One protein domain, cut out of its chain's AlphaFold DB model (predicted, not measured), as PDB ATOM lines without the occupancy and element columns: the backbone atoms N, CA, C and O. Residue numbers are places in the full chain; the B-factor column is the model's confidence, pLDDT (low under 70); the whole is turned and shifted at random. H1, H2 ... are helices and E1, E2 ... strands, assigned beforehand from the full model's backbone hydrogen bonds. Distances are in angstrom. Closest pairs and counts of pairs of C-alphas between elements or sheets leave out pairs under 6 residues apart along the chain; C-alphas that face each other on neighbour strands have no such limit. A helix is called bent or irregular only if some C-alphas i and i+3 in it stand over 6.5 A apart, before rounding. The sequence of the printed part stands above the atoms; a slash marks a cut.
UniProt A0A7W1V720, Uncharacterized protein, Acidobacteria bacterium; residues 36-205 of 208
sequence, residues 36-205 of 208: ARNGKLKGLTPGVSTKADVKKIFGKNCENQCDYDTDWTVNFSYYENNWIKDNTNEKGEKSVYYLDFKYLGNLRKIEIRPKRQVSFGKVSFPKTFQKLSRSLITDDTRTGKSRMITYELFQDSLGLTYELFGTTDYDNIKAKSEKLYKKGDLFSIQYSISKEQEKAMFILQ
ATOM      1  N   ALA A  36     -10.658  17.141  31.919       93.81
ATOM      2  CA  ALA A  36      -9.405  17.174  32.671       93.81
ATOM      3  C   ALA A  36      -8.322  18.000  31.968       93.81
ATOM      4  O   ALA A  36      -7.543  18.672  32.637       93.81
ATOM      5  N   ARG A  37      -8.290  18.035  30.631       90.62
ATOM      6  CA  ARG A  37      -7.351  18.904  29.903       90.62
ATOM      7  C   ARG A  37      -7.718  20.385  29.976       90.62
ATOM      8  O   ARG A  37      -6.854  21.219  30.244       90.62
ATOM      9  N   ASN A  38      -8.983  20.704  29.696       88.31
ATOM     10  CA  ASN A  38      -9.420  22.065  29.360       88.31
ATOM     11  C   ASN A  38     -10.479  22.623  30.322       88.31
ATOM     12  O   ASN A  38     -10.794  23.809  30.264       88.31
ATOM     13  N   GLY A  39     -11.045  21.785  31.190       89.00
ATOM     14  CA  GLY A  39     -12.158  22.153  32.055       89.00
ATOM     15  C   GLY A  39     -11.775  22.445  33.508       89.00
ATOM     16  O   GLY A  39     -10.605  22.474  33.893       89.00
ATOM     17  N   LYS A  40     -12.799  22.588  34.361       91.62
ATOM     18  CA  LYS A  40     -12.652  22.783  35.816       91.62
ATOM     19  C   LYS A  40     -11.879  21.650  36.509       91.62
ATOM     20  O   LYS A  40     -11.376  21.856  37.607       91.62
ATOM     21  N   LEU A  41     -11.772  20.466  35.892       94.06
ATOM     22  CA  LEU A  41     -11.051  19.331  36.478       94.06
ATOM     23  C   LEU A  41      -9.535  19.407  36.286       94.06
ATOM     24  O   LEU A  41      -8.835  18.639  36.930       94.06
ATOM     25  N   LYS A  42      -9.007  20.333  35.475       90.88
ATOM     26  CA  LYS A  42      -7.561  20.456  35.216       90.88
ATOM     27  C   LYS A  42      -6.707  20.581  36.482       90.88
ATOM     28  O   LYS A  42      -5.563  20.141  36.509       90.88
ATOM     29  N   GLY A  43      -7.254  21.187  37.537       86.94
ATOM     30  CA  GLY A  43      -6.579  21.340  38.829       86.94
ATOM     31  C   GLY A  43      -6.757  20.167  39.799       86.94
ATOM     32  O   GLY A  43      -6.238  20.241  40.910       86.94
ATOM     33  N   LEU A  44      -7.509  19.126  39.427       93.75
ATOM     34  CA  LEU A  44      -7.804  17.982  40.286       93.75
ATOM     35  C   LEU A  44      -7.102  16.726  39.777       93.75
ATOM     36  O   LEU A  44      -7.344  16.266  38.665       93.75
ATOM     37  N   THR A  45      -6.294  16.130  40.645       93.50
ATOM     38  CA  THR A  45      -5.529  14.920  40.357       93.50
ATOM     39  C   THR A  45      -5.936  13.830  41.344       93.50
ATOM     40  O   THR A  45      -5.644  13.955  42.540       93.50
ATOM     41  N   PRO A  46      -6.598  12.750  40.891       95.50
ATOM     42  CA  PRO A  46      -6.843  11.587  41.733       95.50
ATOM     43  C   PRO A  46      -5.554  11.060  42.380       95.50
ATOM     44  O   PRO A  46      -4.474  11.128  41.801       95.50
ATOM     45  N   GLY A  47      -5.655  10.571  43.612       93.38
ATOM     46  CA  GLY A  47      -4.531  10.164  44.452       93.38
ATOM     47  C   GLY A  47      -3.828  11.308  45.184       93.38
ATOM     48  O   GLY A  47      -3.088  11.033  46.127       93.38
ATOM     49  N   VAL A  48      -4.070  12.567  44.796       94.06
ATOM     50  CA  VAL A  48      -3.368  13.746  45.332       94.06
ATOM     51  C   VAL A  48      -4.335  14.786  45.893       94.06
ATOM     52  O   VAL A  48      -4.181  15.207  47.034       94.06
ATOM     53  N   SER A  49      -5.322  15.214  45.105       95.56
ATOM     54  CA  SER A  49      -6.259  16.265  45.510       95.56
ATOM     55  C   SER A  49      -7.150  15.824  46.665       95.56
ATOM     56  O   SER A  49      -7.444  14.647  46.817       95.56
ATOM     57  N   THR A  50      -7.637  16.772  47.452       95.81
ATOM     58  CA  THR A  50      -8.452  16.542  48.652       95.81
ATOM     59  C   THR A  50      -9.855  17.135  48.506       95.81
ATOM     60  O   THR A  50     -10.154  17.870  47.559       95.81
ATOM     61  N   LYS A  51     -10.733  16.894  49.492       95.38
ATOM     62  CA  LYS A  51     -12.049  17.564  49.567       95.38
ATOM     63  C   LYS A  51     -11.921  19.096  49.621       95.38
ATOM     64  O   LYS A  51     -12.809  19.801  49.144       95.38
ATOM     65  N   ALA A  52     -10.827  19.628  50.176       95.19
ATOM     66  CA  ALA A  52     -10.579  21.068  50.212       95.19
ATOM     67  C   ALA A  52     -10.301  21.638  48.810       95.19
ATOM     68  O   ALA A  52     -10.851  22.683  48.459       95.19
ATOM     69  N   ASP A  53      -9.531  20.923  47.988       96.12
ATOM     70  CA  ASP A  53      -9.242  21.323  46.604       96.12
ATOM     71  C   ASP A  53     -10.511  21.322  45.747       96.12
ATOM     72  O   ASP A  53     -10.768  22.270  45.002       96.12
ATOM     73  N   VAL A  54     -11.366  20.309  45.921       96.12
ATOM     74  CA  VAL A  54     -12.680  20.252  45.261       96.12
ATOM     75  C   VAL A  54     -13.536  21.457  45.655       96.12
ATOM     76  O   VAL A  54     -14.059  22.148  44.780       96.12
ATOM     77  N   LYS A  55     -13.624  21.783  46.952       95.75
ATOM     78  CA  LYS A  55     -14.381  22.952  47.437       95.75
ATOM     79  C   LYS A  55     -13.824  24.283  46.929       95.75
ATOM     80  O   LYS A  55     -14.595  25.226  46.756       95.75
ATOM     81  N   LYS A  56     -12.516  24.378  46.672       95.19
ATOM     82  CA  LYS A  56     -11.891  25.572  46.081       95.19
ATOM     83  C   LYS A  56     -12.370  25.818  44.646       95.19
ATOM     84  O   LYS A  56     -12.523  26.970  44.257       95.19
ATOM     85  N   ILE A  57     -12.621  24.755  43.880       94.19
ATOM     86  CA  ILE A  57     -13.013  24.832  42.463       94.19
ATOM     87  C   ILE A  57     -14.537  24.887  42.292       94.19
ATOM     88  O   ILE A  57     -15.043  25.689  41.512       94.19
ATOM     89  N   PHE A  58     -15.271  24.043  43.019       95.00
ATOM     90  CA  PHE A  58     -16.722  23.865  42.864       95.00
ATOM     91  C   PHE A  58     -17.553  24.591  43.932       95.00
ATOM     92  O   PHE A  58     -18.781  24.565  43.894       95.00
ATOM     93  N   GLY A  59     -16.896  25.264  44.876       94.19
ATOM     94  CA  GLY A  59     -17.540  25.973  45.977       94.19
ATOM     95  C   GLY A  59     -17.802  25.089  47.198       94.19
ATOM     96  O   GLY A  59     -17.825  23.860  47.139       94.19
ATOM     97  N   LYS A  60     -18.023  25.738  48.348       92.38
ATOM     98  CA  LYS A  60     -18.121  25.083  49.667       92.38
ATOM     99  C   LYS A  60     -19.265  24.068  49.788       92.38
ATOM    100  O   LYS A  60     -19.154  23.154  50.604       92.38
ATOM    101  N   ASN A  61     -20.316  24.237  48.984       90.69
ATOM    102  CA  ASN A  61     -21.514  23.395  48.991       90.69
ATOM    103  C   ASN A  61     -21.357  22.119  48.149       90.69
ATOM    104  O   ASN A  61     -22.192  21.228  48.251       90.69
ATOM    105  N   CYS A  62     -20.307  22.011  47.325       91.25
ATOM    106  CA  CYS A  62     -20.023  20.771  46.617       91.25
ATOM    107  C   CYS A  62     -19.285  19.808  47.557       91.25
ATOM    108  O   CYS A  62     -18.128  20.031  47.919       91.25
ATOM    109  N   GLU A  63     -19.976  18.755  47.993       79.25
ATOM    110  CA  GLU A  63     -19.395  17.744  48.879       79.25
ATOM    111  C   GLU A  63     -18.937  16.504  48.111       79.25
ATOM    112  O   GLU A  63     -17.737  16.245  48.030       79.25
ATOM    113  N   ASN A  64     -19.897  15.774  47.536       87.94
ATOM    114  CA  ASN A  64     -19.669  14.525  46.803       87.94
ATOM    115  C   ASN A  64     -20.279  14.553  45.401       87.94
ATOM    116  O   ASN A  64     -19.755  13.901  44.512       87.94
ATOM    117  N   GLN A  65     -21.365  15.298  45.197       94.81
ATOM    118  CA  GLN A  65     -22.014  15.480  43.904       94.81
ATOM    119  C   GLN A  65     -22.421  16.941  43.758       94.81
ATOM    120  O   GLN A  65     -22.986  17.524  44.685       94.81
ATOM    121  N   CYS A  66     -22.151  17.527  42.599       95.69
ATOM    122  CA  CYS A  66     -22.636  18.852  42.247       95.69
ATOM    123  C   CYS A  66     -22.756  19.016  40.729       95.69
ATOM    124  O   CYS A  66     -22.406  18.128  39.946       95.69
ATOM    125  N   ASP A  67     -23.283  20.161  40.309       96.25
ATOM    126  CA  ASP A  67     -23.316  20.531  38.903       96.25
ATOM    127  C   ASP A  67     -21.918  20.915  38.420       96.25
ATOM    128  O   ASP A  67     -21.239  21.754  39.017       96.25
ATOM    129  N   TYR A  68     -21.498  20.309  37.311       95.81
ATOM    130  CA  TYR A  68     -20.295  20.738  36.613       95.81
ATOM    131  C   TYR A  68     -20.595  21.998  35.793       95.81
ATOM    132  O   TYR A  68     -19.904  23.016  35.924       95.81
ATOM    133  N   ASP A  69     -21.674  21.936  35.011       95.56
ATOM    134  CA  ASP A  69     -22.280  23.029  34.250       95.56
ATOM    135  C   ASP A  69     -23.780  22.742  33.982       95.56
ATOM    136  O   ASP A  69     -24.423  21.967  34.702       95.56
ATOM    137  N   THR A  70     -24.367  23.390  32.971       95.50
ATOM    138  CA  THR A  70     -25.773  23.218  32.568       95.50
ATOM    139  C   THR A  70     -26.107  21.827  32.041       95.50
ATOM    140  O   THR A  70     -27.252  21.398  32.172       95.50
ATOM    141  N   ASP A  71     -25.129  21.115  31.487       95.81
ATOM    142  CA  ASP A  71     -25.309  19.866  30.751       95.81
ATOM    143  C   ASP A  71     -24.692  18.660  31.470       95.81
ATOM    144  O   ASP A  71     -25.048  17.523  31.161       95.81
ATOM    145  N   TRP A  72     -23.844  18.892  32.475       97.12
ATOM    146  CA  TRP A  72     -23.078  17.853  33.159       97.12
ATOM    147  C   TRP A  72     -23.172  17.944  34.685       97.12
ATOM    148  O   TRP A  72     -23.176  19.025  35.280       97.12
ATOM    149  N   THR A  73     -23.207  16.784  35.339       97.06
ATOM    150  CA  THR A  73     -22.962  16.636  36.781       97.06
ATOM    151  C   THR A  73     -21.589  16.023  37.022       97.06
ATOM    152  O   THR A  73     -21.043  15.326  36.163       97.06
ATOM    153  N   VAL A  74     -21.028  16.285  38.201       97.94
ATOM    154  CA  VAL A  74     -19.763  15.707  38.654       97.94
ATOM    155  C   VAL A  74     -19.929  15.066  40.025       97.94
ATOM    156  O   VAL A  74     -20.517  15.661  40.929       97.94
ATOM    157  N   ASN A  75     -19.376  13.864  40.173       97.88
ATOM    158  CA  ASN A  75     -19.296  13.117  41.418       97.88
ATOM    159  C   ASN A  75     -17.832  12.899  41.812       97.88
ATOM    160  O   ASN A  75     -16.995  12.541  40.981       97.88
ATOM    161  N   PHE A  76     -17.536  13.045  43.097       97.56
ATOM    162  CA  PHE A  76     -16.226  12.837  43.695       97.56
ATOM    163  C   PHE A  76     -16.306  11.692  44.701       97.56
ATOM    164  O   PHE A  76     -17.195  11.644  45.548       97.56
ATOM    165  N   SER A  77     -15.372  10.753  44.610       96.19
ATOM    166  CA  SER A  77     -15.173   9.700  45.607       96.19
ATOM    167  C   SER A  77     -13.796   9.853  46.225       96.19
ATOM    168  O   SER A  77     -12.836  10.091  45.497       96.19
ATOM    169  N   TYR A  78     -13.683   9.645  47.531       95.25
ATOM    170  CA  TYR A  78     -12.425   9.752  48.268       95.25
ATOM    171  C   TYR A  78     -12.003   8.384  48.800       95.25
ATOM    172  O   TYR A  78     -12.807   7.449  48.853       95.25
ATOM    173  N   TYR A  79     -10.726   8.251  49.136       93.62
ATOM    174  CA  TYR A  79     -10.234   7.101  49.874       93.62
ATOM    175  C   TYR A  79     -10.618   7.210  51.351       93.62
ATOM    176  O   TYR A  79     -10.419   8.252  51.977       93.62
ATOM    177  N   GLU A  80     -11.137   6.117  51.902       89.25
ATOM    178  CA  GLU A  80     -11.584   6.012  53.293       89.25
ATOM    179  C   GLU A  80     -10.788   4.926  54.034       89.25
ATOM    180  O   GLU A  80     -10.142   4.078  53.421       89.25
ATOM    181  N   ASN A  81     -10.824   4.958  55.367       81.19
ATOM    182  CA  ASN A  81     -10.030   4.097  56.259       81.19
ATOM    183  C   ASN A  81     -10.274   2.592  56.014       81.19
ATOM    184  O   ASN A  81      -9.353   1.786  56.040       81.19
ATOM    185  N   ASN A  82     -11.510   2.213  55.704       80.12
ATOM    186  CA  ASN A  82     -11.947   0.822  55.563       80.12
ATOM    187  C   ASN A  82     -11.581   0.162  54.217       80.12
ATOM    188  O   ASN A  82     -12.127  -0.891  53.884       80.12
ATOM    189  N   TRP A  83     -10.688   0.759  53.427       80.00
ATOM    190  CA  TRP A  83     -10.279   0.204  52.139       80.00
ATOM    191  C   TRP A  83      -9.230  -0.897  52.318       80.00
ATOM    192  O   TRP A  83      -8.051  -0.626  52.556       80.00
ATOM    193  N   ILE A  84      -9.678  -2.141  52.153       82.12
ATOM    194  CA  ILE A  84      -8.874  -3.359  52.266       82.12
ATOM    195  C   ILE A  84      -8.873  -4.087  50.919       82.12
ATOM    196  O   ILE A  84      -9.908  -4.182  50.256       82.12
ATOM    197  N   LYS A  85      -7.709  -4.593  50.504       82.00
ATOM    198  CA  LYS A  85      -7.568  -5.481  49.344       82.00
ATOM    199  C   LYS A  85      -7.063  -6.840  49.794       82.00
ATOM    200  O   LYS A  85      -5.958  -6.943  50.321       82.00
ATOM    201  N   ASP A  86      -7.844  -7.869  49.499       82.88
ATOM    202  CA  ASP A  86      -7.433  -9.253  49.684       82.88
ATOM    203  C   ASP A  86      -6.822  -9.782  48.389       82.88
ATOM    204  O   ASP A  86      -7.385  -9.633  47.302       82.88
ATOM    205  N   ASN A  87      -5.664 -10.419  48.506       80.88
ATOM    206  CA  ASN A  87      -5.042 -11.159  47.422       80.88
ATOM    207  C   ASN A  87      -4.817 -12.599  47.876       80.88
ATOM    208  O   ASN A  87      -4.380 -12.834  49.000       80.88
ATOM    209  N   THR A  88      -5.103 -13.560  47.006       83.00
ATOM    210  CA  THR A  88      -4.771 -14.968  47.229       83.00
ATOM    211  C   THR A  88      -3.863 -15.400  46.093       83.00
ATOM    212  O   THR A  88      -4.245 -15.288  44.929       83.00
ATOM    213  N   ASN A  89      -2.645 -15.835  46.414       82.00
ATOM    214  CA  ASN A  89      -1.720 -16.314  45.391       82.00
ATOM    215  C   ASN A  89      -2.105 -17.726  44.904       82.00
ATOM    216  O   ASN A  89      -2.984 -18.378  45.465       82.00
ATOM    217  N   GLU A  90      -1.419 -18.225  43.874       83.12
ATOM    218  CA  GLU A  90      -1.662 -19.560  43.295       83.12
ATOM    219  C   GLU A  90      -1.468 -20.714  44.298       83.12
ATOM    220  O   GLU A  90      -1.980 -21.810  44.088       83.12
ATOM    221  N   LYS A  91      -0.762 -20.467  45.409       83.62
ATOM    222  CA  LYS A  91      -0.553 -21.424  46.505       83.62
ATOM    223  C   LYS A  91      -1.642 -21.352  47.584       83.62
ATOM    224  O   LYS A  91      -1.568 -22.080  48.569       83.62
ATOM    225  N   GLY A  92      -2.641 -20.482  47.421       82.62
ATOM    226  CA  GLY A  92      -3.721 -20.281  48.387       82.62
ATOM    227  C   GLY A  92      -3.359 -19.376  49.570       82.62
ATOM    228  O   GLY A  92      -4.166 -19.224  50.487       82.62
ATOM    229  N   GLU A  93      -2.176 -18.757  49.578       84.06
ATOM    230  CA  GLU A  93      -1.760 -17.868  50.662       84.06
ATOM    231  C   GLU A  93      -2.478 -16.523  50.538       84.06
ATOM    232  O   GLU A  93      -2.426 -15.860  49.497       84.06
ATOM    233  N   LYS A  94      -3.137 -16.112  51.626       85.38
ATOM    234  CA  LYS A  94      -3.877 -14.852  51.701       85.38
ATOM    235  C   LYS A  94      -2.969 -13.724  52.170       85.38
ATOM    236  O   LYS A  94      -2.301 -13.838  53.194       85.38
ATOM    237  N   SER A  95      -2.986 -12.619  51.440       84.69
ATOM    238  CA  SER A  95      -2.346 -11.359  51.808       84.69
ATOM    239  C   SER A  95      -3.399 -10.265  51.886       84.69
ATOM    240  O   SER A  95      -4.167 -10.082  50.941       84.69
ATOM    241  N   VAL A  96      -3.416  -9.542  53.003       86.50
ATOM    242  CA  VAL A  96      -4.325  -8.417  53.235       86.50
ATOM    243  C   VAL A  96      -3.526  -7.128  53.118       86.50
ATOM    244  O   VAL A  96      -2.527  -6.934  53.819       86.50
ATOM    245  N   TYR A  97      -3.957  -6.252  52.219       87.56
ATOM    246  CA  TYR A  97      -3.342  -4.953  52.014       87.56
ATOM    247  C   TYR A  97      -4.279  -3.848  52.473       87.56
ATOM    248  O   TYR A  97      -5.464  -3.838  52.132       87.56
ATOM    249  N   TYR A  98      -3.716  -2.882  53.182       89.12
ATOM    250  CA  TYR A  98      -4.433  -1.718  53.680       89.12
ATOM    251  C   TYR A  98      -3.987  -0.483  52.922       89.12
ATOM    252  O   TYR A  98      -2.834  -0.388  52.493       89.12
ATOM    253  N   LEU A  99      -4.897   0.470  52.762       91.81
ATOM    254  CA  LEU A  99      -4.546   1.781  52.244       91.81
ATOM    255  C   LEU A  99      -3.487   2.439  53.149       91.81
ATOM    256  O   LEU A  99      -3.684   2.559  54.358       91.81
ATOM    257  N   ASP A 100      -2.380   2.893  52.564       91.38
ATOM    258  CA  ASP A 100      -1.393   3.710  53.272       91.38
ATOM    259  C   ASP A 100      -2.053   5.020  53.741       91.38
ATOM    260  O   ASP A 100      -2.676   5.745  52.958       91.38
ATOM    261  N   PHE A 101      -1.916   5.316  55.038       90.38
ATOM    262  CA  PHE A 101      -2.610   6.406  55.723       90.38
ATOM    263  C   PHE A 101      -2.407   7.770  55.054       90.38
ATOM    264  O   PHE A 101      -3.287   8.623  55.137       90.38
ATOM    265  N   LYS A 102      -1.277   7.985  54.365       92.50
ATOM    266  CA  LYS A 102      -0.986   9.253  53.678       92.50
ATOM    267  C   LYS A 102      -1.922   9.548  52.500       92.50
ATOM    268  O   LYS A 102      -1.955  10.680  52.031       92.50
ATOM    269  N   TYR A 103      -2.649   8.542  52.005       93.62
ATOM    270  CA  TYR A 103      -3.642   8.698  50.939       93.62
ATOM    271  C   TYR A 103      -5.077   8.817  51.468       93.62
ATOM    272  O   TYR A 103      -6.007   9.002  50.680       93.62
ATOM    273  N   LEU A 104      -5.286   8.706  52.783       93.94
ATOM    274  CA  LEU A 104      -6.607   8.830  53.389       93.94
ATOM    275  C   LEU A 104      -7.189  10.227  53.131       93.94
ATOM    276  O   LEU A 104      -6.542  11.238  53.386       93.94
ATOM    277  N   GLY A 105      -8.429  10.287  52.642       93.81
ATOM    278  CA  GLY A 105      -9.095  11.544  52.297       93.81
ATOM    279  C   GLY A 105      -8.682  12.137  50.946       93.81
ATOM    280  O   GLY A 105      -9.288  13.126  50.516       93.81
ATOM    281  N   ASN A 106      -7.723  11.526  50.240       96.12
ATOM    282  CA  ASN A 106      -7.401  11.924  48.874       96.12
ATOM    283  C   ASN A 106      -8.513  11.477  47.922       96.12
ATOM    284  O   ASN A 106      -9.188  10.461  48.109       96.12
ATOM    285  N   LEU A 107      -8.698  12.260  46.871       95.69
ATOM    286  CA  LEU A 107      -9.651  12.048  45.804       95.69
ATOM    287  C   LEU A 107      -9.287  10.760  45.074       95.69
ATOM    288  O   LEU A 107      -8.236  10.660  44.459       95.69
ATOM    289  N   ARG A 108     -10.153   9.761  45.133       95.38
ATOM    290  CA  ARG A 108      -9.958   8.462  44.487       95.38
ATOM    291  C   ARG A 108     -10.411   8.480  43.037       95.38
ATOM    292  O   ARG A 108      -9.765   7.899  42.169       95.38
ATOM    293  N   LYS A 109     -11.570   9.090  42.796       96.81
ATOM    294  CA  LYS A 109     -12.239   9.054  41.500       96.81
ATOM    295  C   LYS A 109     -13.068  10.308  41.281       96.81
ATOM    296  O   LYS A 109     -13.750  10.760  42.201       96.81
ATOM    297  N   ILE A 110     -13.047  10.801  40.052       98.12
ATOM    298  CA  ILE A 110     -13.974  11.806  39.538       98.12
ATOM    299  C   ILE A 110     -14.845  11.127  38.490       98.12
ATOM    300  O   ILE A 110     -14.334  10.406  37.639       98.12
ATOM    301  N   GLU A 111     -16.150  11.338  38.539       98.38
ATOM    302  CA  GLU A 111     -17.096  10.824  37.554       98.38
ATOM    303  C   GLU A 111     -17.939  11.980  37.018       98.38
ATOM    304  O   GLU A 111     -18.590  12.686  37.781       98.38
ATOM    305  N   ILE A 112     -17.928  12.168  35.703       97.69
ATOM    306  CA  ILE A 112     -18.737  13.144  34.981       97.69
ATOM    307  C   ILE A 112     -19.891  12.406  34.311       97.69
ATOM    308  O   ILE A 112     -19.670  11.405  33.626       97.69
ATOM    309  N   ARG A 113     -21.122  12.890  34.494       96.44
ATOM    310  CA  ARG A 113     -22.323  12.302  33.884       96.44
ATOM    311  C   ARG A 113     -23.115  13.350  33.117       96.44
ATOM    312  O   ARG A 113     -23.274  14.468  33.617       96.44
ATOM    313  N   PRO A 114     -23.633  13.020  31.928       95.81
ATOM    314  CA  PRO A 114     -24.466  13.954  31.204       95.81
ATOM    315  C   PRO A 114     -25.853  14.030  31.858       95.81
ATOM    316  O   PRO A 114     -26.417  13.035  32.311       95.81
ATOM    317  N   LYS A 115     -26.434  15.229  31.892       92.81
ATOM    318  CA  LYS A 115     -27.821  15.469  32.330       92.81
ATOM    319  C   LYS A 115     -28.838  15.116  31.243       92.81
ATOM    320  O   LYS A 115     -30.032  15.013  31.515       92.81
ATOM    321  N   ARG A 116     -28.371  14.976  30.000       90.06
ATOM    322  CA  ARG A 116     -29.160  14.664  28.804       90.06
ATOM    323  C   ARG A 116     -28.523  13.502  28.053       90.06
ATOM    324  O   ARG A 116     -27.367  13.174  28.263       90.06
ATOM    325  N   GLN A 117     -29.275  12.887  27.154       90.56
ATOM    326  CA  GLN A 117     -28.770  11.789  26.339       90.56
ATOM    327  C   GLN A 117     -27.629  12.258  25.423       90.56
ATOM    328  O   GLN A 117     -27.795  13.214  24.665       90.56
ATOM    329  N   VAL A 118     -26.494  11.559  25.462       93.38
ATOM    330  CA  VAL A 118     -25.355  11.797  24.568       93.38
ATOM    331  C   VAL A 118     -25.012  10.490  23.870       93.38
ATOM    332  O   VAL A 118     -24.556   9.542  24.504       93.38
ATOM    333  N   SER A 119     -25.242  10.424  22.559       94.06
ATOM    334  CA  SER A 119     -25.032   9.186  21.809       94.06
ATOM    335  C   SER A 119     -23.567   8.985  21.439       94.06
ATOM    336  O   SER A 119     -22.959   9.839  20.792       94.06
ATOM    337  N   PHE A 120     -23.017   7.827  21.804       95.50
ATOM    338  CA  PHE A 120     -21.667   7.383  21.448       95.50
ATOM    339  C   PHE A 120     -21.677   6.257  20.404       95.50
ATOM    340  O   PHE A 120     -20.626   5.726  20.060       95.50
ATOM    341  N   GLY A 121     -22.834   5.930  19.816       84.19
ATOM    342  CA  GLY A 121     -22.981   4.804  18.881       84.19
ATOM    343  C   GLY A 121     -22.126   4.875  17.604       84.19
ATOM    344  O   GLY A 121     -22.022   3.882  16.891       84.19
ATOM    345  N   LYS A 122     -21.513   6.028  17.303       88.94
ATOM    346  CA  LYS A 122     -20.582   6.226  16.171       88.94
ATOM    347  C   LYS A 122     -19.167   6.623  16.604       88.94
ATOM    348  O   LYS A 122     -18.323   6.904  15.754       88.94
ATOM    349  N   VAL A 123     -18.904   6.696  17.907       93.94
ATOM    350  CA  VAL A 123     -17.586   7.061  18.427       93.94
ATOM    351  C   VAL A 123     -16.635   5.886  18.224       93.94
ATOM    352  O   VAL A 123     -16.931   4.755  18.594       93.94
ATOM    353  N   SER A 124     -15.475   6.168  17.635       93.44
ATOM    354  CA  SER A 124     -14.384   5.204  17.522       93.44
ATOM    355  C   SER A 124     -13.386   5.451  18.647       93.44
ATOM    356  O   SER A 124     -12.727   6.491  18.674       93.44
ATOM    357  N   PHE A 125     -13.286   4.506  19.580       94.62
ATOM    358  CA  PHE A 125     -12.317   4.588  20.669       94.62
ATOM    359  C   PHE A 125     -10.900   4.279  20.162       94.62
ATOM    360  O   PHE A 125     -10.724   3.342  19.375       94.62
ATOM    361  N   PRO A 126      -9.878   5.037  20.600       94.06
ATOM    362  CA  PRO A 126      -8.485   4.716  20.314       94.06
ATOM    363  C   PRO A 126      -8.099   3.306  20.779       94.06
ATOM    364  O   PRO A 126      -8.630   2.798  21.763       94.06
ATOM    365  N   LYS A 127      -7.099   2.699  20.123       94.94
ATOM    366  CA  LYS A 127      -6.598   1.351  20.467       94.94
ATOM    367  C   LYS A 127      -6.010   1.238  21.880       94.94
ATOM    368  O   LYS A 127      -5.798   0.131  22.357       94.94
ATOM    369  N   THR A 128      -5.713   2.366  22.524       95.56
ATOM    370  CA  THR A 128      -5.259   2.426  23.920       95.56
ATOM    371  C   THR A 128      -6.358   2.045  24.912       95.56
ATOM    372  O   THR A 128      -6.041   1.685  26.043       95.56
ATOM    373  N   PHE A 129      -7.628   2.088  24.498       97.12
ATOM    374  CA  PHE A 129      -8.749   1.647  25.312       97.12
ATOM    375  C   PHE A 129      -9.008   0.152  25.140       97.12
ATOM    376  O   PHE A 129      -9.163  -0.359  24.029       97.12
ATOM    377  N   GLN A 130      -9.147  -0.538  26.264       96.81
ATOM    378  CA  GLN A 130      -9.677  -1.887  26.338       96.81
ATOM    379  C   GLN A 130     -11.192  -1.830  26.544       96.81
ATOM    380  O   GLN A 130     -11.680  -1.137  27.440       96.81
ATOM    381  N   LYS A 131     -11.935  -2.598  25.740       96.00
ATOM    382  CA  LYS A 131     -13.369  -2.810  25.948       96.00
ATOM    383  C   LYS A 131     -13.595  -3.911  26.987       96.00
ATOM    384  O   LYS A 131     -13.078  -5.017  26.840       96.00
ATOM    385  N   LEU A 132     -14.395  -3.614  28.002       94.62
ATOM    386  CA  LEU A 132     -14.853  -4.527  29.047       94.62
ATOM    387  C   LEU A 132     -16.386  -4.475  29.136       94.62
ATOM    388  O   LEU A 132     -17.021  -3.564  28.604       94.62
ATOM    389  N   SER A 133     -16.981  -5.448  29.823       92.12
ATOM    390  CA  SER A 133     -18.414  -5.469  30.124       92.12
ATOM    391  C   SER A 133     -18.627  -5.523  31.630       92.12
ATOM    392  O   SER A 133     -17.888  -6.211  32.338       92.12
ATOM    393  N   ARG A 134     -19.633  -4.799  32.118       89.81
ATOM    394  CA  ARG A 134     -20.056  -4.818  33.517       89.81
ATOM    395  C   ARG A 134     -21.564  -4.974  33.577       89.81
ATOM    396  O   ARG A 134     -22.282  -4.171  32.993       89.81
ATOM    397  N   SER A 135     -22.032  -5.938  34.356       87.19
ATOM    398  CA  SER A 135     -23.454  -6.120  34.629       87.19
ATOM    399  C   SER A 135     -23.751  -5.779  36.085       87.19
ATOM    400  O   SER A 135     -22.997  -6.142  36.988       87.19
ATOM    401  N   LEU A 136     -24.831  -5.038  36.309       82.12
ATOM    402  CA  LEU A 136     -25.339  -4.681  37.625       82.12
ATOM    403  C   LEU A 136     -26.723  -5.298  37.787       82.12
ATOM    404  O   LEU A 136     -27.597  -5.057  36.956       82.12
ATOM    405  N   ILE A 137     -26.915  -6.056  38.863       80.06
ATOM    406  CA  ILE A 137     -28.236  -6.531  39.266       80.06
ATOM    407  C   ILE A 137     -28.828  -5.493  40.220       80.06
ATOM    408  O   ILE A 137     -28.211  -5.147  41.226       80.06
ATOM    409  N   THR A 138     -30.001  -4.970  39.886       72.50
ATOM    410  CA  THR A 138     -30.752  -4.026  40.714       72.50
ATOM    411  C   THR A 138     -32.117  -4.608  41.024       72.50
ATOM    412  O   THR A 138     -32.840  -4.982  40.099       72.50
ATOM    413  N   ASP A 139     -32.507  -4.633  42.290       75.19
ATOM    414  CA  ASP A 139     -33.838  -5.096  42.663       75.19
ATOM    415  C   ASP A 139     -34.869  -3.988  42.461       75.19
ATOM    416  O   ASP A 139     -34.757  -2.886  43.000       75.19
ATOM    417  N   ASP A 140     -35.901  -4.279  41.673       67.31
ATOM    418  CA  ASP A 140     -37.067  -3.418  41.582       67.31
ATOM    419  C   ASP A 140     -37.956  -3.650  42.798       67.31
ATOM    420  O   ASP A 140     -38.781  -4.565  42.830       67.31
ATOM    421  N   THR A 141     -37.822  -2.775  43.788       66.38
ATOM    422  CA  THR A 141     -38.606  -2.815  45.028       66.38
ATOM    423  C   THR A 141     -40.119  -2.732  44.803       66.38
ATOM    424  O   THR A 141     -40.879  -3.087  45.699       66.38
ATOM    425  N   ARG A 142     -40.588  -2.305  43.619       63.56
ATOM    426  CA  ARG A 142     -42.022  -2.237  43.288       63.56
ATOM    427  C   ARG A 142     -42.569  -3.520  42.679       63.56
ATOM    428  O   ARG A 142     -43.755  -3.790  42.842       63.56
ATOM    429  N   THR A 143     -41.754  -4.264  41.932       68.75
ATOM    430  CA  THR A 143     -42.186  -5.506  41.263       68.75
ATOM    431  C   THR A 143     -41.611  -6.764  41.906       68.75
ATOM    432  O   THR A 143     -42.030  -7.862  41.547       68.75
ATOM    433  N   GLY A 144     -40.663  -6.620  42.838       69.88
ATOM    434  CA  GLY A 144     -39.935  -7.731  43.451       69.88
ATOM    435  C   GLY A 144     -39.019  -8.470  42.473       69.88
ATOM    436  O   GLY A 144     -38.547  -9.557  42.789       69.88
ATOM    437  N   LYS A 145     -38.793  -7.921  41.272       72.75
ATOM    438  CA  LYS A 145     -37.955  -8.534  40.238       72.75
ATOM    439  C   LYS A 145     -36.577  -7.892  40.216       72.75
ATOM    440  O   LYS A 145     -36.457  -6.670  40.146       72.75
ATOM    441  N   SER A 146     -35.543  -8.720  40.184       72.00
ATOM    442  CA  SER A 146     -34.189  -8.269  39.885       72.00
ATOM    443  C   SER A 146     -34.067  -7.914  38.400       72.00
ATOM    444  O   SER A 146     -34.621  -8.589  37.531       72.00
ATOM    445  N   ARG A 147     -33.352  -6.830  38.105       75.38
ATOM    446  CA  ARG A 147     -33.076  -6.331  36.757       75.38
ATOM    447  C   ARG A 147     -31.580  -6.355  36.528       75.38
ATOM    448  O   ARG A 147     -30.841  -5.868  37.376       75.38
ATOM    449  N   MET A 148     -31.140  -6.857  35.382       79.69
ATOM    450  CA  MET A 148     -29.752  -6.721  34.968       79.69
ATOM    451  C   MET A 148     -29.613  -5.532  34.021       79.69
ATOM    452  O   MET A 148     -30.326  -5.425  33.023       79.69
ATOM    453  N   ILE A 149     -28.688  -4.636  34.346       83.50
ATOM    454  CA  ILE A 149     -28.247  -3.552  33.471       83.50
ATOM    455  C   ILE A 149     -26.816  -3.861  33.067       83.50
ATOM    456  O   ILE A 149     -25.956  -4.039  33.929       83.50
ATOM    457  N   THR A 150     -26.560  -3.915  31.766       88.88
ATOM    458  CA  THR A 150     -25.214  -4.124  31.235       88.88
ATOM    459  C   THR A 150     -24.645  -2.810  30.721       88.88
ATOM    460  O   THR A 150     -25.338  -2.042  30.057       88.88
ATOM    461  N   TYR A 151     -23.367  -2.577  30.996       92.00
ATOM    462  CA  TYR A 151     -22.585  -1.439  30.537       92.00
ATOM    463  C   TYR A 151     -21.381  -1.923  29.737       92.00
ATOM    464  O   TYR A 151     -20.737  -2.913  30.094       92.00
ATOM    465  N   GLU A 152     -21.054  -1.191  28.678       95.19
ATOM    466  CA  GLU A 152     -19.796  -1.350  27.958       95.19
ATOM    467  C   GLU A 152     -18.798  -0.320  28.486       95.19
ATOM    468  O   GLU A 152     -19.050   0.882  28.447       95.19
ATOM    469  N   LEU A 153     -17.662  -0.785  28.989       96.44
ATOM    470  CA  LEU A 153     -16.612   0.067  29.536       96.44
ATOM    471  C   LEU A 153     -15.467   0.148  28.532       96.44
ATOM    472  O   LEU A 153     -14.944  -0.881  28.116       96.44
ATOM    473  N   PHE A 154     -15.044   1.355  28.181       97.69
ATOM    474  CA  PHE A 154     -13.834   1.606  27.407       97.69
ATOM    475  C   PHE A 154     -12.828   2.268  28.339       97.69
ATOM    476  O   PHE A 154     -12.976   3.444  28.669       97.69
ATOM    477  N   GLN A 155     -11.828   1.510  28.786       97.56
ATOM    478  CA  GLN A 155     -10.861   1.941  29.799       97.56
ATOM    479  C   GLN A 155      -9.431   1.937  29.252       97.56
ATOM    480  O   GLN A 155      -9.023   0.961  28.626       97.56
ATOM    481  N   ASP A 156      -8.655   2.985  29.532       96.81
ATOM    482  CA  ASP A 156      -7.210   3.003  29.285       96.81
ATOM    483  C   ASP A 156      -6.388   2.638  30.541       96.81
ATOM    484  O   ASP A 156      -6.910   2.483  31.652       96.81
ATOM    485  N   SER A 157      -5.074   2.468  30.372       95.00
ATOM    486  CA  SER A 157      -4.168   2.136  31.481       95.00
ATOM    487  C   SER A 157      -3.913   3.302  32.442       95.00
ATOM    488  O   SER A 157      -3.434   3.086  33.553       95.00
ATOM    489  N   LEU A 158      -4.240   4.530  32.038       95.12
ATOM    490  CA  LEU A 158      -3.956   5.758  32.779       95.12
ATOM    491  C   LEU A 158      -5.096   6.157  33.725       95.12
ATOM    492  O   LEU A 158      -4.948   7.099  34.498       95.12
ATOM    493  N   GLY A 159      -6.201   5.408  33.718       95.56
ATOM    494  CA  GLY A 159      -7.328   5.606  34.627       95.56
ATOM    495  C   GLY A 159      -8.475   6.421  34.029       95.56
ATOM    496  O   GLY A 159      -9.356   6.846  34.777       95.56
ATOM    497  N   LEU A 160      -8.501   6.623  32.707       97.81
ATOM    498  CA  LEU A 160      -9.654   7.174  31.999       97.81
ATOM    499  C   LEU A 160     -10.592   6.042  31.572       97.81
ATOM    500  O   LEU A 160     -10.177   5.082  30.922       97.81
ATOM    501  N   THR A 161     -11.873   6.157  31.920       98.31
ATOM    502  CA  THR A 161     -12.913   5.201  31.511       98.31
ATOM    503  C   THR A 161     -14.130   5.921  30.952       98.31
ATOM    504  O   THR A 161     -14.663   6.818  31.596       98.31
ATOM    505  N   TYR A 162     -14.619   5.477  29.798       98.31
ATOM    506  CA  TYR A 162     -15.953   5.810  29.302       98.31
ATOM    507  C   TYR A 162     -16.883   4.626  29.554       98.31
ATOM    508  O   TYR A 162     -16.608   3.511  29.114       98.31
ATOM    509  N   GLU A 163     -17.983   4.861  30.257       96.50
ATOM    510  CA  GLU A 163     -19.026   3.868  30.503       96.50
ATOM    511  C   GLU A 163     -20.206   4.181  29.588       96.50
ATOM    512  O   GLU A 163     -20.815   5.248  29.688       96.50
ATOM    513  N   LEU A 164     -20.506   3.264  28.671       95.19
ATOM    514  CA  LEU A 164     -21.654   3.351  27.781       95.19
ATOM    515  C   LEU A 164     -22.763   2.431  28.269       95.19
ATOM    516  O   LEU A 164     -22.524   1.305  28.711       95.19
ATOM    517  N   PHE A 165     -23.996   2.900  28.140       91.44
ATOM    518  CA  PHE A 165     -25.168   2.090  28.402       91.44
ATOM    519  C   PHE A 165     -25.256   0.954  27.376       91.44
ATOM    520  O   PHE A 165     -25.178   1.184  26.170       91.44
ATOM    521  N   GLY A 166     -25.387  -0.282  27.848       86.00
ATOM    522  CA  GLY A 166     -25.534  -1.468  27.012       86.00
ATOM    523  C   GLY A 166     -27.005  -1.816  26.820       86.00
ATOM    524  O   GLY A 166     -27.725  -1.151  26.078       86.00
ATOM    525  N   THR A 167     -27.443  -2.890  27.465       76.31
ATOM    526  CA  THR A 167     -28.810  -3.414  27.380       76.31
ATOM    527  C   THR A 167     -29.384  -3.636  28.771       76.31
ATOM    528  O   THR A 167     -28.647  -3.787  29.749       76.31
ATOM    529  N   THR A 168     -30.708  -3.694  28.844       69.62
ATOM    530  CA  THR A 168     -31.442  -4.201  30.003       69.62
ATOM    531  C   THR A 168     -32.251  -5.410  29.563       69.62
ATOM    532  O   THR A 168     -32.679  -5.482  28.413       69.62
ATOM    533  N   ASP A 169     -32.500  -6.356  30.464       63.84
ATOM    534  CA  ASP A 169     -33.247  -7.582  30.131       63.84
ATOM    535  C   ASP A 169     -34.752  -7.345  29.848       63.84
ATOM    536  O   ASP A 169     -35.508  -8.292  29.643       63.84
ATOM    537  N   TYR A 170     -35.218  -6.090  29.833       52.56
ATOM    538  CA  TYR A 170     -36.598  -5.718  29.515       52.56
ATOM    539  C   TYR A 170     -36.623  -4.478  28.616       52.56
ATOM    540  O   TYR A 170     -36.706  -3.350  29.102       52.56
ATOM    541  N   ASP A 171     -36.689  -4.684  27.301       49.09
ATOM    542  CA  ASP A 171     -36.879  -3.622  26.299       49.09
ATOM    543  C   ASP A 171     -38.209  -2.827  26.446       49.09
ATOM    544  O   ASP A 171     -38.467  -1.910  25.672       49.09
ATOM    545  N   ASN A 172     -39.079  -3.127  27.431       41.78
ATOM    546  CA  ASN A 172     -40.479  -2.664  27.434       41.78
ATOM    547  C   ASN A 172     -41.054  -2.040  28.727       41.78
ATOM    548  O   ASN A 172     -42.257  -1.770  28.760       41.78
ATOM    549  N   ILE A 173     -40.284  -1.729  29.780       43.59
ATOM    550  CA  ILE A 173     -40.870  -1.093  30.986       43.59
ATOM    551  C   ILE A 173     -40.526   0.399  31.076       43.59
ATOM    552  O   ILE A 173     -39.378   0.802  31.225       43.59
ATOM    553  N   LYS A 174     -41.573   1.237  31.036       41.06
ATOM    554  CA  LYS A 174     -41.537   2.693  31.257       41.06
ATOM    555  C   LYS A 174     -41.161   3.032  32.716       41.06
ATOM    556  O   LYS A 174     -41.988   3.567  33.452       41.06
ATOM    557  N   ALA A 175     -39.932   2.770  33.154       41.66
ATOM    558  CA  ALA A 175     -39.410   3.380  34.373       41.66
ATOM    559  C   ALA A 175     -39.157   4.874  34.092       41.66
ATOM    560  O   ALA A 175     -38.396   5.234  33.196       41.66
ATOM    561  N   LYS A 176     -39.858   5.759  34.815       42.53
ATOM    562  CA  LYS A 176     -39.842   7.222  34.599       42.53
ATOM    563  C   LYS A 176     -38.445   7.865  34.704       42.53
ATOM    564  O   LYS A 176     -38.302   8.992  34.252       42.53
ATOM    565  N   SER A 177     -37.443   7.170  35.247       43.34
ATOM    566  CA  SER A 177     -36.050   7.635  35.353       43.34
ATOM    567  C   SER A 177     -35.063   6.931  34.406       43.34
ATOM    568  O   SER A 177     -34.045   7.524  34.071       43.34
ATOM    569  N   GLU A 178     -35.349   5.710  33.934       49.78
ATOM    570  CA  GLU A 178     -34.438   4.916  33.074       49.78
ATOM    571  C   GLU A 178     -34.741   5.060  31.575       49.78
ATOM    572  O   GLU A 178     -33.953   4.648  30.731       49.78
ATOM    573  N   LYS A 179     -35.850   5.715  31.222       50.69
ATOM    574  CA  LYS A 179     -36.259   6.002  29.837       50.69
ATOM    575  C   LYS A 179     -35.308   6.905  29.026       50.69
ATOM    576  O   LYS A 179     -35.658   7.274  27.906       50.69
ATOM    577  N   LEU A 180     -34.168   7.312  29.585       62.81
ATOM    578  CA  LEU A 180     -33.277   8.331  29.021       62.81
ATOM    579  C   LEU A 180     -32.085   7.768  28.241       62.81
ATOM    580  O   LEU A 180     -31.536   8.492  27.414       62.81
ATOM    581  N   TYR A 181     -31.708   6.507  28.466       75.88
ATOM    582  CA  TYR A 181     -30.534   5.912  27.831       75.88
ATOM    583  C   TYR A 181     -30.933   4.809  26.848       75.88
ATOM    584  O   TYR A 181     -31.788   3.969  27.117       75.88
ATOM    585  N   LYS A 182     -30.303   4.836  25.680       86.31
ATOM    586  CA  LYS A 182     -30.316   3.810  24.642       86.31
ATOM    587  C   LYS A 182     -28.951   3.137  24.618       86.31
ATOM    588  O   LYS A 182     -27.947   3.710  25.043       86.31
ATOM    589  N   LYS A 183     -28.908   1.919  24.078       88.69
ATOM    590  CA  LYS A 183     -27.647   1.216  23.846       88.69
ATOM    591  C   LYS A 183     -26.662   2.111  23.087       88.69
ATOM    592  O   LYS A 183     -26.998   2.651  22.034       88.69
ATOM    593  N   GLY A 184     -25.444   2.217  23.608       91.06
ATOM    594  CA  GLY A 184     -24.367   3.030  23.056       91.06
ATOM    595  C   GLY A 184     -24.405   4.500  23.470       91.06
ATOM    596  O   GLY A 184     -23.593   5.269  22.966       91.06
ATOM    597  N   ASP A 185     -25.309   4.919  24.354       93.75
ATOM    598  CA  ASP A 185     -25.235   6.256  24.942       93.75
ATOM    599  C   ASP A 185     -24.195   6.324  26.052       93.75
ATOM    600  O   ASP A 185     -23.993   5.366  26.795       93.75
ATOM    601  N   LEU A 186     -23.565   7.486  26.194       95.94
ATOM    602  CA  LEU A 186     -22.661   7.766  27.294       95.94
ATOM    603  C   LEU A 186     -23.433   7.823  28.610       95.94
ATOM    604  O   LEU A 186     -24.311   8.667  28.788       95.94
ATOM    605  N   PHE A 187     -23.047   6.960  29.542       94.44
ATOM    606  CA  PHE A 187     -23.535   6.980  30.911       94.44
ATOM    607  C   PHE A 187     -22.611   7.800  31.818       94.44
ATOM    608  O   PHE A 187     -23.082   8.649  32.576       94.44
ATOM    609  N   SER A 188     -21.292   7.584  31.736       97.06
ATOM    610  CA  SER A 188     -20.320   8.348  32.525       97.06
ATOM    611  C   SER A 188     -18.923   8.403  31.898       97.06
ATOM    612  O   SER A 188     -18.543   7.543  31.104       97.06
ATOM    613  N   ILE A 189     -18.150   9.420  32.283       98.38
ATOM    614  CA  ILE A 189     -16.704   9.527  32.049       98.38
ATOM    615  C   ILE A 189     -16.026   9.548  33.411       98.38
ATOM    616  O   ILE A 189     -16.380  10.359  34.265       98.38
ATOM    617  N   GLN A 190     -15.064   8.663  33.634       98.38
ATOM    618  CA  GLN A 190     -14.420   8.476  34.928       98.38
ATOM    619  C   GLN A 190     -12.921   8.727  34.828       98.38
ATOM    620  O   GLN A 190     -12.268   8.240  33.907       98.38
ATOM    621  N   TYR A 191     -12.399   9.439  35.821       97.94
ATOM    622  CA  TYR A 191     -10.988   9.743  36.008       97.94
ATOM    623  C   TYR A 191     -10.537   9.154  37.342       97.94
ATOM    624  O   TYR A 191     -11.053   9.519  38.404       97.94
ATOM    625  N   SER A 192      -9.579   8.241  37.299       97.06
ATOM    626  CA  SER A 192      -8.901   7.685  38.468       97.06
ATOM    627  C   SER A 192      -7.394   7.685  38.247       97.06
ATOM    628  O   SER A 192      -6.908   8.064  37.186       97.06
ATOM    629  N   ILE A 193      -6.636   7.252  39.245       94.75
ATOM    630  CA  ILE A 193      -5.231   6.889  39.037       94.75
ATOM    631  C   ILE A 193      -5.116   5.613  38.186       94.75
ATOM    632  O   ILE A 193      -6.086   4.857  38.053       94.75
ATOM    633  N   SER A 194      -3.921   5.361  37.645       93.12
ATOM    634  CA  SER A 194      -3.589   4.089  36.984       93.12
ATOM    635  C   SER A 194      -3.640   2.911  37.965       93.12
ATOM    636  O   SER A 194      -3.480   3.079  39.178       93.12
ATOM    637  N   LYS A 195      -3.811   1.688  37.446       88.56
ATOM    638  CA  LYS A 195      -3.818   0.467  38.276       88.56
ATOM    639  C   LYS A 195      -2.481   0.264  38.990       88.56
ATOM    640  O   LYS A 195      -2.448  -0.244  40.109       88.56
ATOM    641  N   GLU A 196      -1.381   0.655  38.358       89.12
ATOM    642  CA  GLU A 196      -0.023   0.586  38.896       89.12
ATOM    643  C   GLU A 196       0.145   1.538  40.082       89.12
ATOM    644  O   GLU A 196       0.600   1.118  41.147       89.12
ATOM    645  N   GLN A 197      -0.289   2.794  39.930       90.31
ATOM    646  CA  GLN A 197      -0.307   3.757  41.033       90.31
ATOM    647  C   GLN A 197      -1.214   3.280  42.162       90.31
ATOM    648  O   GLN A 197      -0.824   3.355  43.323       90.31
ATOM    649  N   GLU A 198      -2.392   2.744  41.835       89.94
ATOM    650  CA  GLU A 198      -3.313   2.236  42.844       89.94
ATOM    651  C   GLU A 198      -2.688   1.095  43.644       89.94
ATOM    652  O   GLU A 198      -2.762   1.113  44.865       89.94
ATOM    653  N   LYS A 199      -2.017   0.131  43.003       88.00
ATOM    654  CA  LYS A 199      -1.299  -0.943  43.712       88.00
ATOM    655  C   LYS A 199      -0.253  -0.392  44.684       88.00
ATOM    656  O   LYS A 199      -0.142  -0.907  45.791       88.00
ATOM    657  N   ALA A 200       0.465   0.664  44.303       89.44
ATOM    658  CA  ALA A 200       1.483   1.294  45.144       89.44
ATOM    659  C   ALA A 200       0.914   2.050  46.363       89.44
ATOM    660  O   ALA A 200       1.672   2.418  47.260       89.44
ATOM    661  N   MET A 201      -0.403   2.290  46.416       90.94
ATOM    662  CA  MET A 201      -1.058   2.913  47.574       90.94
ATOM    663  C   MET A 201      -1.397   1.929  48.691       90.94
ATOM    664  O   MET A 201      -1.688   2.356  49.806       90.94
ATOM    665  N   PHE A 202      -1.383   0.630  48.401       89.25
ATOM    666  CA  PHE A 202      -1.766  -0.408  49.346       89.25
ATOM    667  C   PHE A 202      -0.521  -1.102  49.892       89.25
ATOM    668  O   PHE A 202       0.305  -1.621  49.141       89.25
ATOM    669  N   ILE A 203      -0.392  -1.119  51.214       87.62
ATOM    670  CA  ILE A 203       0.746  -1.702  51.921       87.62
ATOM    671  C   ILE A 203       0.350  -3.031  52.558       87.62
ATOM    672  O   ILE A 203      -0.724  -3.170  53.144       87.62
ATOM    673  N   LEU A 204       1.231  -4.024  52.430       84.31
ATOM    674  CA  LEU A 204       1.067  -5.316  53.087       84.31
ATOM    675  C   LEU A 204       1.287  -5.134  54.588       84.31
ATOM    676  O   LEU A 204       2.379  -4.738  55.006       84.31
ATOM    677  N   GLN A 205       0.296  -5.477  55.404       72.62
ATOM    678  CA  GLN A 205       0.528  -5.573  56.837       72.62
ATOM    679  C   GLN A 205       1.155  -6.937  57.129       72.62
ATOM    680  O   GLN A 205       0.511  -7.974  56.988       72.62
TER     681      GLN A 205
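AT A GLANCE: This is residues 36 to 205 of the 208 residues of an uncharacterized protein of Acidobacteria bacterium (UniProt A0A7W1V720). A seven-stranded antiparallel sheet, strongly twisted and curled like part of a barrel but left open, makes the body, with the short helix H2 packed over E2 near one edge. A separate small sheet, the long hairpin E3 and E4 with E10 beside E4, lies off one end of it, and the loop residues 171 to 179 stick out. The printed part has 170 residues, with three named helices and ten named strands in the order H1 H2 E1 E2 E3 E4 E5 E6 E7 E8 E9 H3 E10. The large sheet runs E1 - E2 - E5 - E9 - E8 - E7 - E6 and the small one E3 - E4 - E10, both antiparallel; the class is mixed, helices and strands. The whole is only just compact, close to loose, with a radius of gyration of the C-alphas of 18.3 A and spans of 50 by 46 by 39 A.

HOW THE PARTS SIT: In the large sheet, E5, residues 107 to 114, and E9, residues 186 to 192, are inner strands and antiparallel neighbours at 162 degrees, with N 112 and O 189 within hydrogen-bond range at 2.8 A. On the other side of E5 is E2, residues 72 to 78, with N 75 and O 111 at 2.8 A. E1, residues 65 to 67, is an edge strand and forms a hairpin with E2, with N 74 and O 66 at 2.9 A. E6, residues 130 to 140, E7, residues 145 to 155, and E8, residues 160 to 168, make with E9 a meander, each strand the antiparallel neighbour of the one before. Its pairs include N 134 and O 151 at 3.0 A, N 154 and O 162 at 2.8 A, and N 190 and O 161 at 2.8 A. From edge to edge the strands' lines turn by 106 degrees and the way across the sheet turns by 90 degrees. H2, residues 51 to 58, is on this sheet at a height over the sheet of 9.1 A, over E2 and along the strands, at 6 degrees to E2 on the local plane; the closest C-alphas of H2 and E5 are those of Lys 51 and Leu 107, 7.1 A apart. H1, residues 40 to 43, is close to H2 but not clearly touching, the C-alphas of Lys 40 and Ile 57 being the closest at 7.0 A. In the small sheet, E3, residues 84 to 88, and E4, residues 94 to 99, form a hairpin at 156 degrees, with N 87 and O 95 at 2.9 A. E10, residues 202 to 204, is the antiparallel neighbour of E4, with N 203 and O 98 at 2.9 A. H3, residues 195 to 200, only grazes the small sheet, with its residues 198 to 200. In H2 and H3 every O i to N i+4 pair is within hydrogen-bond range; H1 is too short for such a pair.

IN THESE COORDINATES: H1 begins at C-alpha 40, (-12.652, 22.783, 35.816), and is irregular, but only just: C-alphas 40 and 43 are 6.9 A apart. H2 measures 10.3 A from first to last C-alpha, E2 20.2 A, E5 20.9 A, E8 24.7 A and E9 17.7 A. E6 measures 31.4 A, from (-9.677, -1.887, 26.338) to (-37.067, -3.418, 41.582), and E7 30.9 A. E3 measures 13.3 A and E4 16.7 A. E10 ends at C-alpha 204, (1.067, -5.316, 53.087).

THE WHOLE: The two C-alphas farthest apart are those of Thr 70 and Lys 91, 53.1 A. The printed part has no cut. The links E5 to E6, residues 115 to 129, and E8 to E9, residues 169 to 185, are long. The mean pLDDT of the printed part is 87.2; residues 140 to 144 and 168 to 180 are under 70.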